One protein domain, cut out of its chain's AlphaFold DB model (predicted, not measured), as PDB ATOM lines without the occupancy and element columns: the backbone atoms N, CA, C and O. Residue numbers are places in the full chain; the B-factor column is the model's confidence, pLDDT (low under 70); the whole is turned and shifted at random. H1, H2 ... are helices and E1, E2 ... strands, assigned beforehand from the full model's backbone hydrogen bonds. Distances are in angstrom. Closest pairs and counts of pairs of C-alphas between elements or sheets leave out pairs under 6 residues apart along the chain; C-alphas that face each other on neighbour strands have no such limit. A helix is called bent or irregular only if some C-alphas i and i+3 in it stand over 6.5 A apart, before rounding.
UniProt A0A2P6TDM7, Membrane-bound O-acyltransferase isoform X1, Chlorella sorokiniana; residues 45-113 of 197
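Overview. This is residues 45 to 113 of the 197 residues of the protein "Membrane-bound O-acyltransferase isoform X1" of Chlorella sorokiniana (UniProt A0A2P6TDM7). A long helical hairpin, made of H1b and H2, joins through H1a, the short first arm of the bent helix H1, to a small two-stranded hairpin, E1 and E2, at the far end of the longest axis. H1b and H2 run side by side in opposite ways and touch near the end where their link joins them, while H1a turns off from the other end of H1b. The printed part has 69 residues, with two named strands and then two named helices in the order E1, E2, H1, H2; the sheet, E1 - E2, is antiparallel, and the class is mostly helix. The whole is only just extended, close to loose, with a radius of gyration of the C-alphas of 17.0 A, and its outline is only just flat, 50 by 25 by 13 A.

Arrangement. E1, residues 46 to 48, and E2, residues 55 to 57, are antiparallel neighbours and form a hairpin, with 141 degrees between their directions. The C-alphas of Leu 46 and Asp 57 face each other at 4.2 A. N 47 and O 56 are within hydrogen-bond range at 2.9 A, and N 56 and O 47 at 3.0 A. H1, residues 61 to 89, was assigned as one helix by its hydrogen bonds but is bent: C-alphas 68 and 71 are 7.2 A apart. Its arms, H1a, residues 61 to 68, and H1b, residues 71 to 89, stand at a steep tilt of 50 degrees. H2, residues 94 to 113, touches H1b, and the two form a helical hairpin, with a shallow tilt of 15 degrees, opposite ways. Their closest C-alphas are those of Leu 87 and Arg 97, 6.9 A apart. H1b touches H2 with residues 80 to 88 alone, and H2 touches H1b with residues 97 to 104 alone. H2 is apart from E1, E2 and H1a. In H1a, H1b and H2 every O i to N i+4 pair is within hydrogen-bond range.

Along the chain. E1 begins at C-alpha 46, (189.548, 176.426, 169.448). E1 and E2 have three residues each. H1a measures 10.5 A from first to last C-alpha. H1b begins at C-alpha 71, (197.450, 175.079, 188.160), and measures 26.8 A. H2 measures 28.1 A and ends at C-alpha 113, (207.227, 160.917, 186.347).

Size, cuts and confidence. The two C-alphas farthest apart are those of Gly 45 and Gly 91, 50.7 A. The printed part has no cut. The links from E2 to H1 and from H1 to H2 are tight, and the link from E1 to E2 is short. The mean pLDDT of the printed part is 85.6, and no printed residue is under 70.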
ATOM      1  N   GLY A  45     190.601 173.509 166.548       74.25
ATOM      2  CA  GLY A  45     191.393 173.514 167.777       74.25
ATOM      3  C   GLY A  45     190.834 174.427 168.866       74.25
ATOM      4  O   GLY A  45     191.117 174.218 170.041       74.25
ATOM      5  N   LEU A  46     190.009 175.415 168.511       78.88
ATOM      6  CA  LEU A  46     189.548 176.426 169.448       78.88
ATOM      7  C   LEU A  46     188.350 175.925 170.263       78.88
ATOM      8  O   LEU A  46     187.208 175.947 169.803       78.88
ATOM      9  N   GLN A  47     188.604 175.518 171.503       80.06
ATOM     10  CA  GLN A  47     187.588 174.941 172.378       80.06
ATOM     11  C   GLN A  47     187.271 175.844 173.580       80.06
ATOM     12  O   GLN A  47     188.125 176.614 174.041       80.06
ATOM     13  N   PRO A  48     186.031 175.792 174.101       74.88
ATOM     14  CA  PRO A  48     185.714 176.388 175.391       74.88
ATOM     15  C   PRO A  48     186.525 175.683 176.481       74.88
ATOM     16  O   PRO A  48     186.531 174.459 176.569       74.88
ATOM     17  N   GLY A  49     187.238 176.456 177.301       71.62
ATOM     18  CA  GLY A  49     188.054 175.857 178.353       71.62
ATOM     19  C   GLY A  49     189.128 176.740 178.969       71.62
ATOM     20  O   GLY A  49     189.947 176.207 179.717       71.62
ATOM     21  N   SER A  50     189.196 178.049 178.678       73.56
ATOM     22  CA  SER A  50     190.034 178.970 179.468       73.56
ATOM     23  C   SER A  50     189.587 178.988 180.931       73.56
ATOM     24  O   SER A  50     188.395 178.897 181.211       73.56
ATOM     25  N   TRP A  51     190.516 179.219 181.863       70.56
ATOM     26  CA  TRP A  51     190.163 179.521 183.260       70.56
ATOM     27  C   TRP A  51     189.416 180.857 183.404       70.56
ATOM     28  O   TRP A  51     188.795 181.105 184.427       70.56
ATOM     29  N   LEU A  52     189.459 181.701 182.368       78.81
ATOM     30  CA  LEU A  52     188.789 183.003 182.296       78.81
ATOM     31  C   LEU A  52     187.579 182.990 181.345       78.81
ATOM     32  O   LEU A  52     187.210 184.030 180.806       78.81
ATOM     33  N   GLY A  53     187.015 181.817 181.036       76.31
ATOM     34  CA  GLY A  53     185.824 181.683 180.181       76.31
ATOM     35  C   GLY A  53     186.037 181.973 178.686       76.31
ATOM     36  O   GLY A  53     185.123 181.800 177.886       76.31
ATOM     37  N   ARG A  54     187.248 182.369 178.277       78.81
ATOM     38  CA  ARG A  54     187.632 182.526 176.866       78.81
ATOM     39  C   ARG A  54     187.791 181.175 176.154       78.81
ATOM     40  O   ARG A  54     188.085 180.148 176.775       78.81
ATOM     41  N   ARG A  55     187.644 181.179 174.830       78.56
ATOM     42  CA  ARG A  55     188.033 180.036 173.994       78.56
ATOM     43  C   ARG A  55     189.553 180.008 173.848       78.56
ATOM     44  O   ARG A  55     190.179 181.061 173.764       78.56
ATOM     45  N   VAL A  56     190.140 178.817 173.864       81.50
ATOM     46  CA  VAL A  56     191.593 178.618 173.774       81.50
ATOM     47  C   VAL A  56     191.868 177.596 172.692       81.50
ATOM     48  O   VAL A  56     191.109 176.641 172.539       81.50
ATOM     49  N   ASP A  57     192.947 177.806 171.950       81.44
ATOM     50  CA  ASP A  57     193.409 176.819 170.990       81.44
ATOM     51  C   ASP A  57     194.015 175.624 171.729       81.44
ATOM     52  O   ASP A  57     194.943 175.772 172.524       81.44
ATOM     53  N   LEU A  58     193.433 174.454 171.509       81.75
ATOM     54  CA  LEU A  58     193.807 173.167 172.068       81.75
ATOM     55  C   LEU A  58     194.183 172.172 170.962       81.75
ATOM     56  O   LEU A  58     194.183 170.976 171.237       81.75
ATOM     57  N   SER A  59     194.495 172.599 169.731       81.06
ATOM     58  CA  SER A  59     194.952 171.661 168.692       81.06
ATOM     59  C   SER A  59     196.300 171.021 169.033       81.06
ATOM     60  O   SER A  59     196.522 169.846 168.745       81.06
ATOM     61  N   ASP A  60     197.192 171.783 169.665       81.38
ATOM     62  CA  ASP A  60     198.526 171.325 170.042       81.38
ATOM     63  C   ASP A  60     198.477 170.503 171.342       81.38
ATOM     64  O   ASP A  60     198.016 170.969 172.389       81.38
ATOM     65  N   ILE A  61     198.950 169.255 171.267       78.38
ATOM     66  CA  ILE A  61     198.994 168.349 172.417       78.38
ATOM     67  C   ILE A  61     199.957 168.842 173.500       78.38
ATOM     68  O   ILE A  61     199.610 168.788 174.672       78.38
ATOM     69  N   GLN A  62     201.120 169.386 173.143       78.19
ATOM     70  CA  GLN A  62     202.103 169.881 174.107       78.19
ATOM     71  C   GLN A  62     201.545 171.069 174.888       78.19
ATOM     72  O   GLN A  62     201.659 171.112 176.114       78.19
ATOM     73  N   TRP A  63     200.892 172.009 174.199       81.62
ATOM     74  CA  TRP A  63     200.242 173.143 174.853       81.62
ATOM     75  C   TRP A  63     199.101 172.699 175.770       81.62
ATOM     76  O   TRP A  63     199.003 173.171 176.906       81.62
ATOM     77  N   ARG A  64     198.251 171.777 175.300       84.81
ATOM     78  CA  ARG A  64     197.116 171.258 176.071       84.81
ATOM     79  C   ARG A  64     197.573 170.576 177.361       84.81
ATOM     80  O   ARG A  64     197.052 170.912 178.424       84.81
ATOM     81  N   GLU A  65     198.570 169.700 177.274       81.12
ATOM     82  CA  GLU A  65     199.157 168.996 178.421       81.12
ATOM     83  C   GLU A  65     199.829 169.955 179.407       81.12
ATOM     84  O   GLU A  65     199.540 169.939 180.607       81.12
ATOM     85  N   PHE A  66     200.677 170.858 178.904       81.56
ATOM     86  CA  PHE A  66     201.346 171.862 179.729       81.56
ATOM     87  C   PHE A  66     200.335 172.706 180.506       81.56
ATOM     88  O   PHE A  66     200.433 172.859 181.727       81.56
ATOM     89  N   ARG A  67     199.320 173.221 179.806       83.88
ATOM     90  CA  ARG A  67     198.274 174.049 180.395       83.88
ATOM     91  C   ARG A  67     197.449 173.289 181.427       83.88
ATOM     92  O   ARG A  67     197.112 173.872 182.455       83.88
ATOM     93  N   ALA A  68     197.114 172.027 181.173       82.88
ATOM     94  CA  ALA A  68     196.383 171.206 182.131       82.88
ATOM     95  C   ALA A  68     197.164 171.042 183.449       82.88
ATOM     96  O   ALA A  68     196.570 171.106 184.525       82.88
ATOM     97  N   GLY A  69     198.495 170.922 183.376       83.38
ATOM     98  CA  GLY A  69     199.370 170.821 184.548       83.38
ATOM     99  C   GLY A  69     199.637 172.143 185.283       83.38
ATOM    100  O   GLY A  69     199.942 172.128 186.477       83.38
ATOM    101  N   LEU A  70     199.505 173.295 184.614       85.19
ATOM    102  CA  LEU A  70     199.893 174.605 185.159       85.19
ATOM    103  C   LEU A  70     199.295 174.952 186.540       85.19
ATOM    104  O   LEU A  70     200.058 175.442 187.370       85.19
ATOM    105  N   PRO A  71     197.999 174.734 186.848       85.25
ATOM    106  CA  PRO A  71     197.450 175.079 188.160       85.25
ATOM    107  C   PRO A  71     198.090 174.275 189.292       85.25
ATOM    108  O   PRO A  71     198.437 174.837 190.329       85.25
ATOM    109  N   ALA A  72     198.297 172.973 189.078       83.06
ATOM    110  CA  ALA A  72     198.958 172.105 190.046       83.06
ATOM    111  C   ALA A  72     200.430 172.508 190.232       83.06
ATOM    112  O   ALA A  72     200.901 172.631 191.363       83.06
ATOM    113  N   LEU A  73     201.130 172.800 189.130       84.38
ATOM    114  CA  LEU A  73     202.504 173.308 189.152       84.38
ATOM    115  C   LEU A  73     202.610 174.648 189.893       84.38
ATOM    116  O   LEU A  73     203.513 174.827 190.707       84.38
ATOM    117  N   ALA A  74     201.679 175.572 189.653       88.00
ATOM    118  CA  ALA A  74     201.636 176.872 190.314       88.00
ATOM    119  C   ALA A  74     201.375 176.730 191.819       88.00
ATOM    120  O   ALA A  74     202.078 177.343 192.623       88.00
ATOM    121  N   ALA A  75     200.412 175.893 192.214       87.88
ATOM    122  CA  ALA A  75     200.124 175.618 193.620       87.88
ATOM    123  C   ALA A  75     201.342 175.018 194.335       87.88
ATOM    124  O   ALA A  75     201.715 175.473 195.419       87.88
ATOM    125  N   LEU A  76     202.010 174.049 193.705       85.38
ATOM    126  CA  LEU A  76     203.218 173.450 194.253       85.38
ATOM    127  C   LEU A  76     204.361 174.462 194.368       85.38
ATOM    128  O   LEU A  76     205.036 174.503 195.393       85.38
ATOM    129  N   PHE A  77     204.573 175.288 193.342       88.31
ATOM    130  CA  PHE A  77     205.590 176.333 193.366       88.31
ATOM    131  C   PHE A  77     205.361 177.312 194.525       88.31
ATOM    132  O   PHE A  77     206.292 177.626 195.266       88.31
ATOM    133  N   LEU A  78     204.115 177.747 194.731       92.94
ATOM    134  CA  LEU A  78     203.753 178.619 195.849       92.94
ATOM    135  C   LEU A  78     203.983 177.933 197.202       92.94
ATOM    136  O   LEU A  78     204.550 178.549 198.103       92.94
ATOM    137  N   ALA A  79     203.610 176.658 197.336       89.50
ATOM    138  CA  ALA A  79     203.859 175.880 198.549       89.50
ATOM    139  C   ALA A  79     205.364 175.735 198.838       89.50
ATOM    140  O   ALA A  79     205.808 175.958 199.965       89.50
ATOM    141  N   ALA A  80     206.165 175.438 197.811       88.12
ATOM    142  CA  ALA A  80     207.618 175.340 197.899       88.12
ATOM    143  C   ALA A  80     208.258 176.673 198.320       88.12
ATOM    144  O   ALA A  80     209.120 176.711 199.202       88.12
ATOM    145  N   ALA A  81     207.811 177.781 197.724       90.62
ATOM    146  CA  ALA A  81     208.280 179.122 198.054       90.62
ATOM    147  C   ALA A  81     207.910 179.516 199.494       90.62
ATOM    148  O   ALA A  81     208.753 180.041 200.226       90.62
ATOM    149  N   ALA A  82     206.682 179.214 199.927       91.94
ATOM    150  CA  ALA A  82     206.228 179.449 201.294       91.94
ATOM    151  C   ALA A  82     207.051 178.637 202.307       91.94
ATOM    152  O   ALA A  82     207.586 179.210 203.255       91.94
ATOM    153  N   ALA A  83     207.243 177.337 202.067       88.81
ATOM    154  CA  ALA A  83     208.078 176.480 202.907       88.81
ATOM    155  C   ALA A  83     209.524 176.996 202.988       88.81
ATOM    156  O   ALA A  83     210.101 177.087 204.072       88.81
ATOM    157  N   SER A  84     210.096 177.419 201.857       90.06
ATOM    158  CA  SER A  84     211.434 178.015 201.814       90.06
ATOM    159  C   SER A  84     211.528 179.299 202.644       90.06
ATOM    160  O   SER A  84     212.538 179.537 203.309       90.06
ATOM    161  N   ARG A  85     210.481 180.132 202.616       91.25
ATOM    162  CA  ARG A  85     210.409 181.366 203.403       91.25
ATOM    163  C   ARG A  85     210.291 181.075 204.899       91.25
ATOM    164  O   ARG A  85     210.986 181.722 205.675       91.25
ATOM    165  N   LEU A  86     209.486 180.089 205.292       93.06
ATOM    166  CA  LEU A  86     209.344 179.659 206.687       93.06
ATOM    167  C   LEU A  86     210.655 179.099 207.245       93.06
ATOM    168  O   LEU A  86     211.101 179.530 208.304       93.06
ATOM    169  N   LEU A  87     211.333 178.223 206.497       91.88
ATOM    170  CA  LEU A  87     212.645 177.700 206.889       91.88
ATOM    171  C   LEU A  87     213.659 178.828 207.107       91.88
ATOM    172  O   LEU A  87     214.406 178.809 208.082       91.88
ATOM    173  N   HIS A  88     213.673 179.831 206.225       90.12
ATOM    174  CA  HIS A  88     214.528 181.002 206.402       90.12
ATOM    175  C   HIS A  88     214.166 181.802 207.662       90.12
ATOM    176  O   HIS A  88     215.053 182.192 208.416       90.12
ATOM    177  N   GLN A  89     212.874 182.035 207.911       93.56
ATOM    178  CA  GLN A  89     212.395 182.755 209.097       93.56
ATOM    179  C   GLN A  89     212.718 182.025 210.407       93.56
ATOM    180  O   GLN A  89     212.991 182.676 211.409       93.56
ATOM    181  N   TRP A  90     212.751 180.694 210.397       93.75
ATOM    182  CA  TRP A  90     213.142 179.869 211.545       93.75
ATOM    183  C   TRP A  90     214.658 179.706 211.708       93.75
ATOM    184  O   TRP A  90     215.108 178.888 212.506       93.75
ATOM    185  N   GLY A  91     215.462 180.463 210.957       92.50
ATOM    186  CA  GLY A  91     216.919 180.431 211.075       92.50
ATOM    187  C   GLY A  91     217.554 179.144 210.542       92.50
ATOM    188  O   GLY A  91     218.659 178.793 210.953       92.50
ATOM    189  N   ALA A  92     216.885 178.423 209.632       91.62
ATOM    190  CA  ALA A  92     217.446 177.209 209.050       91.62
ATOM    191  C   ALA A  92     218.754 177.507 208.302       91.62
ATOM    192  O   ALA A  92     218.844 178.415 207.467       91.62
ATOM    193  N   THR A  93     219.767 176.680 208.558       93.44
ATOM    194  CA  THR A  93     221.073 176.793 207.901       93.44
ATOM    195  C   THR A  93     220.964 176.596 206.384       93.44
ATOM    196  O   THR A  93     220.004 176.014 205.868       93.44
ATOM    197  N   ALA A  94     221.966 177.062 205.631       90.38
ATOM    198  CA  ALA A  94     222.018 176.861 204.179       90.38
ATOM    199  C   ALA A  94     221.922 175.373 203.787       90.38
ATOM    200  O   ALA A  94     221.189 175.033 202.861       90.38
ATOM    201  N   THR A  95     222.577 174.490 204.544       93.06
ATOM    202  CA  THR A  95     222.558 173.036 204.323       93.06
ATOM    203  C   THR A  95     221.179 172.420 204.560       93.06
ATOM    204  O   THR A  95     220.759 171.539 203.817       93.06
ATOM    205  N   MET A  96     220.447 172.867 205.584       89.75
ATOM    206  CA  MET A  96     219.083 172.384 205.826       89.75
ATOM    207  C   MET A  96     218.141 172.796 204.696       89.75
ATOM    208  O   MET A  96     217.351 171.979 204.228       89.75
ATOM    209  N   ARG A  97     218.259 174.042 204.225       89.06
ATOM    210  CA  ARG A  97     217.458 174.540 203.103       89.06
ATOM    211  C   ARG A  97     217.751 173.770 201.818       89.06
ATOM    212  O   ARG A  97     216.812 173.301 201.185       89.06
ATOM    213  N   SER A  98     219.025 173.550 201.481       92.31
ATOM    214  CA  SER A  98     219.390 172.792 200.276       92.31
ATOM    215  C   SER A  98     218.902 171.342 200.326       92.31
ATOM    216  O   SER A  98     218.374 170.846 199.333       92.31
ATOM    217  N   ARG A  99     218.990 170.677 201.486       92.38
ATOM    218  CA  ARG A  99     218.419 169.335 201.690       92.38
ATOM    219  C   ARG A  99     216.901 169.327 201.525       92.38
ATOM    220  O   ARG A  99     216.383 168.448 200.847       92.38
ATOM    221  N   ALA A 100     216.195 170.299 202.101       90.69
ATOM    222  CA  ALA A 100     214.745 170.405 201.960       90.69
ATOM    223  C   ALA A 100     214.329 170.613 200.495       90.69
ATOM    224  O   ALA A 100     213.427 169.931 200.013       90.69
ATOM    225  N   HIS A 101     215.018 171.494 199.761       90.12
ATOM    226  CA  HIS A 101     214.772 171.701 198.331       90.12
ATOM    227  C   HIS A 101     215.080 170.458 197.499       90.12
ATOM    228  O   HIS A 101     214.306 170.133 196.600       90.12
ATOM    229  N   LEU A 102     216.164 169.739 197.803       91.88
ATOM    230  CA  LEU A 102     216.504 168.490 197.124       91.88
ATOM    231  C   LEU A 102     215.424 167.425 197.346       91.88
ATOM    232  O   LEU A 102     214.946 166.835 196.382       91.88
ATOM    233  N   LEU A 103     215.008 167.210 198.598       92.19
ATOM    234  CA  LEU A 103     213.962 166.241 198.939       92.19
ATOM    235  C   LEU A 103     212.637 166.586 198.257       92.19
ATOM    236  O   LEU A 103     212.002 165.709 197.677       92.19
ATOM    237  N   LEU A 104     212.252 167.864 198.271       89.31
ATOM    238  CA  LEU A 104     211.051 168.334 197.589       89.31
ATOM    239  C   LEU A 104     211.136 168.116 196.074       89.31
ATOM    240  O   LEU A 104     210.172 167.655 195.470       89.31
ATOM    241  N   SER A 105     212.291 168.401 195.468       89.69
ATOM    242  CA  SER A 105     212.511 168.209 194.030       89.69
ATOM    243  C   SER A 105     212.439 166.732 193.642       89.69
ATOM    244  O   SER A 105     211.820 166.400 192.637       89.69
ATOM    245  N   LEU A 106     213.018 165.835 194.446       91.12
ATOM    246  CA  LEU A 106     212.956 164.389 194.218       91.12
ATOM    247  C   LEU A 106     211.535 163.841 194.389       91.12
ATOM    248  O   LEU A 106     211.085 163.053 193.559       91.12
ATOM    249  N   ALA A 107     210.814 164.283 195.424       88.38
ATOM    250  CA  ALA A 107     209.420 163.901 195.637       88.38
ATOM    251  C   ALA A 107     208.533 164.361 194.473       88.38
ATOM    252  O   ALA A 107     207.722 163.593 193.962       88.38
ATOM    253  N   PHE A 108     208.727 165.596 194.014       84.31
ATOM    254  CA  PHE A 108     208.008 166.146 192.875       84.31
ATOM    255  C   PHE A 108     208.333 165.423 191.565       84.31
ATOM    256  O   PHE A 108     207.423 165.082 190.812       84.31
ATOM    257  N   LEU A 109     209.612 165.139 191.312       87.88
ATOM    258  CA  LEU A 109     210.038 164.375 190.145       87.88
ATOM    259  C   LEU A 109     209.401 162.978 190.139       87.88
ATOM    260  O   LEU A 109     208.890 162.544 189.110       87.88
ATOM    261  N   GLY A 110     209.379 162.303 191.293       87.00
ATOM    262  CA  GLY A 110     208.711 161.014 191.462       87.00
ATOM    263  C   GLY A 110     207.196 161.094 191.269       87.00
ATOM    264  O   GLY A 110     206.624 160.233 190.614       87.00
ATOM    265  N   TYR A 111     206.543 162.143 191.774       84.19
ATOM    266  CA  TYR A 111     205.108 162.354 191.579       84.19
ATOM    267  C   TYR A 111     204.747 162.562 190.104       84.19
ATOM    268  O   TYR A 111     203.818 161.934 189.604       84.19
ATOM    269  N   LEU A 112     205.499 163.412 189.396       81.25
ATOM    270  CA  LEU A 112     205.221 163.724 187.996       81.25
ATOM    271  C   LEU A 112     205.589 162.607 187.034       81.25
ATOM    272  O   LEU A 112     204.897 162.448 186.039       81.25
ATOM    273  N   HIS A 113     206.691 161.897 187.288       80.56
ATOM    274  CA  HIS A 113     207.227 160.917 186.347       80.56
ATOM    275  C   HIS A 113     207.002 159.464 186.785       80.56
ATOM    276  O   HIS A 113     207.162 158.557 185.967       80.56
TER     277      HIS A 113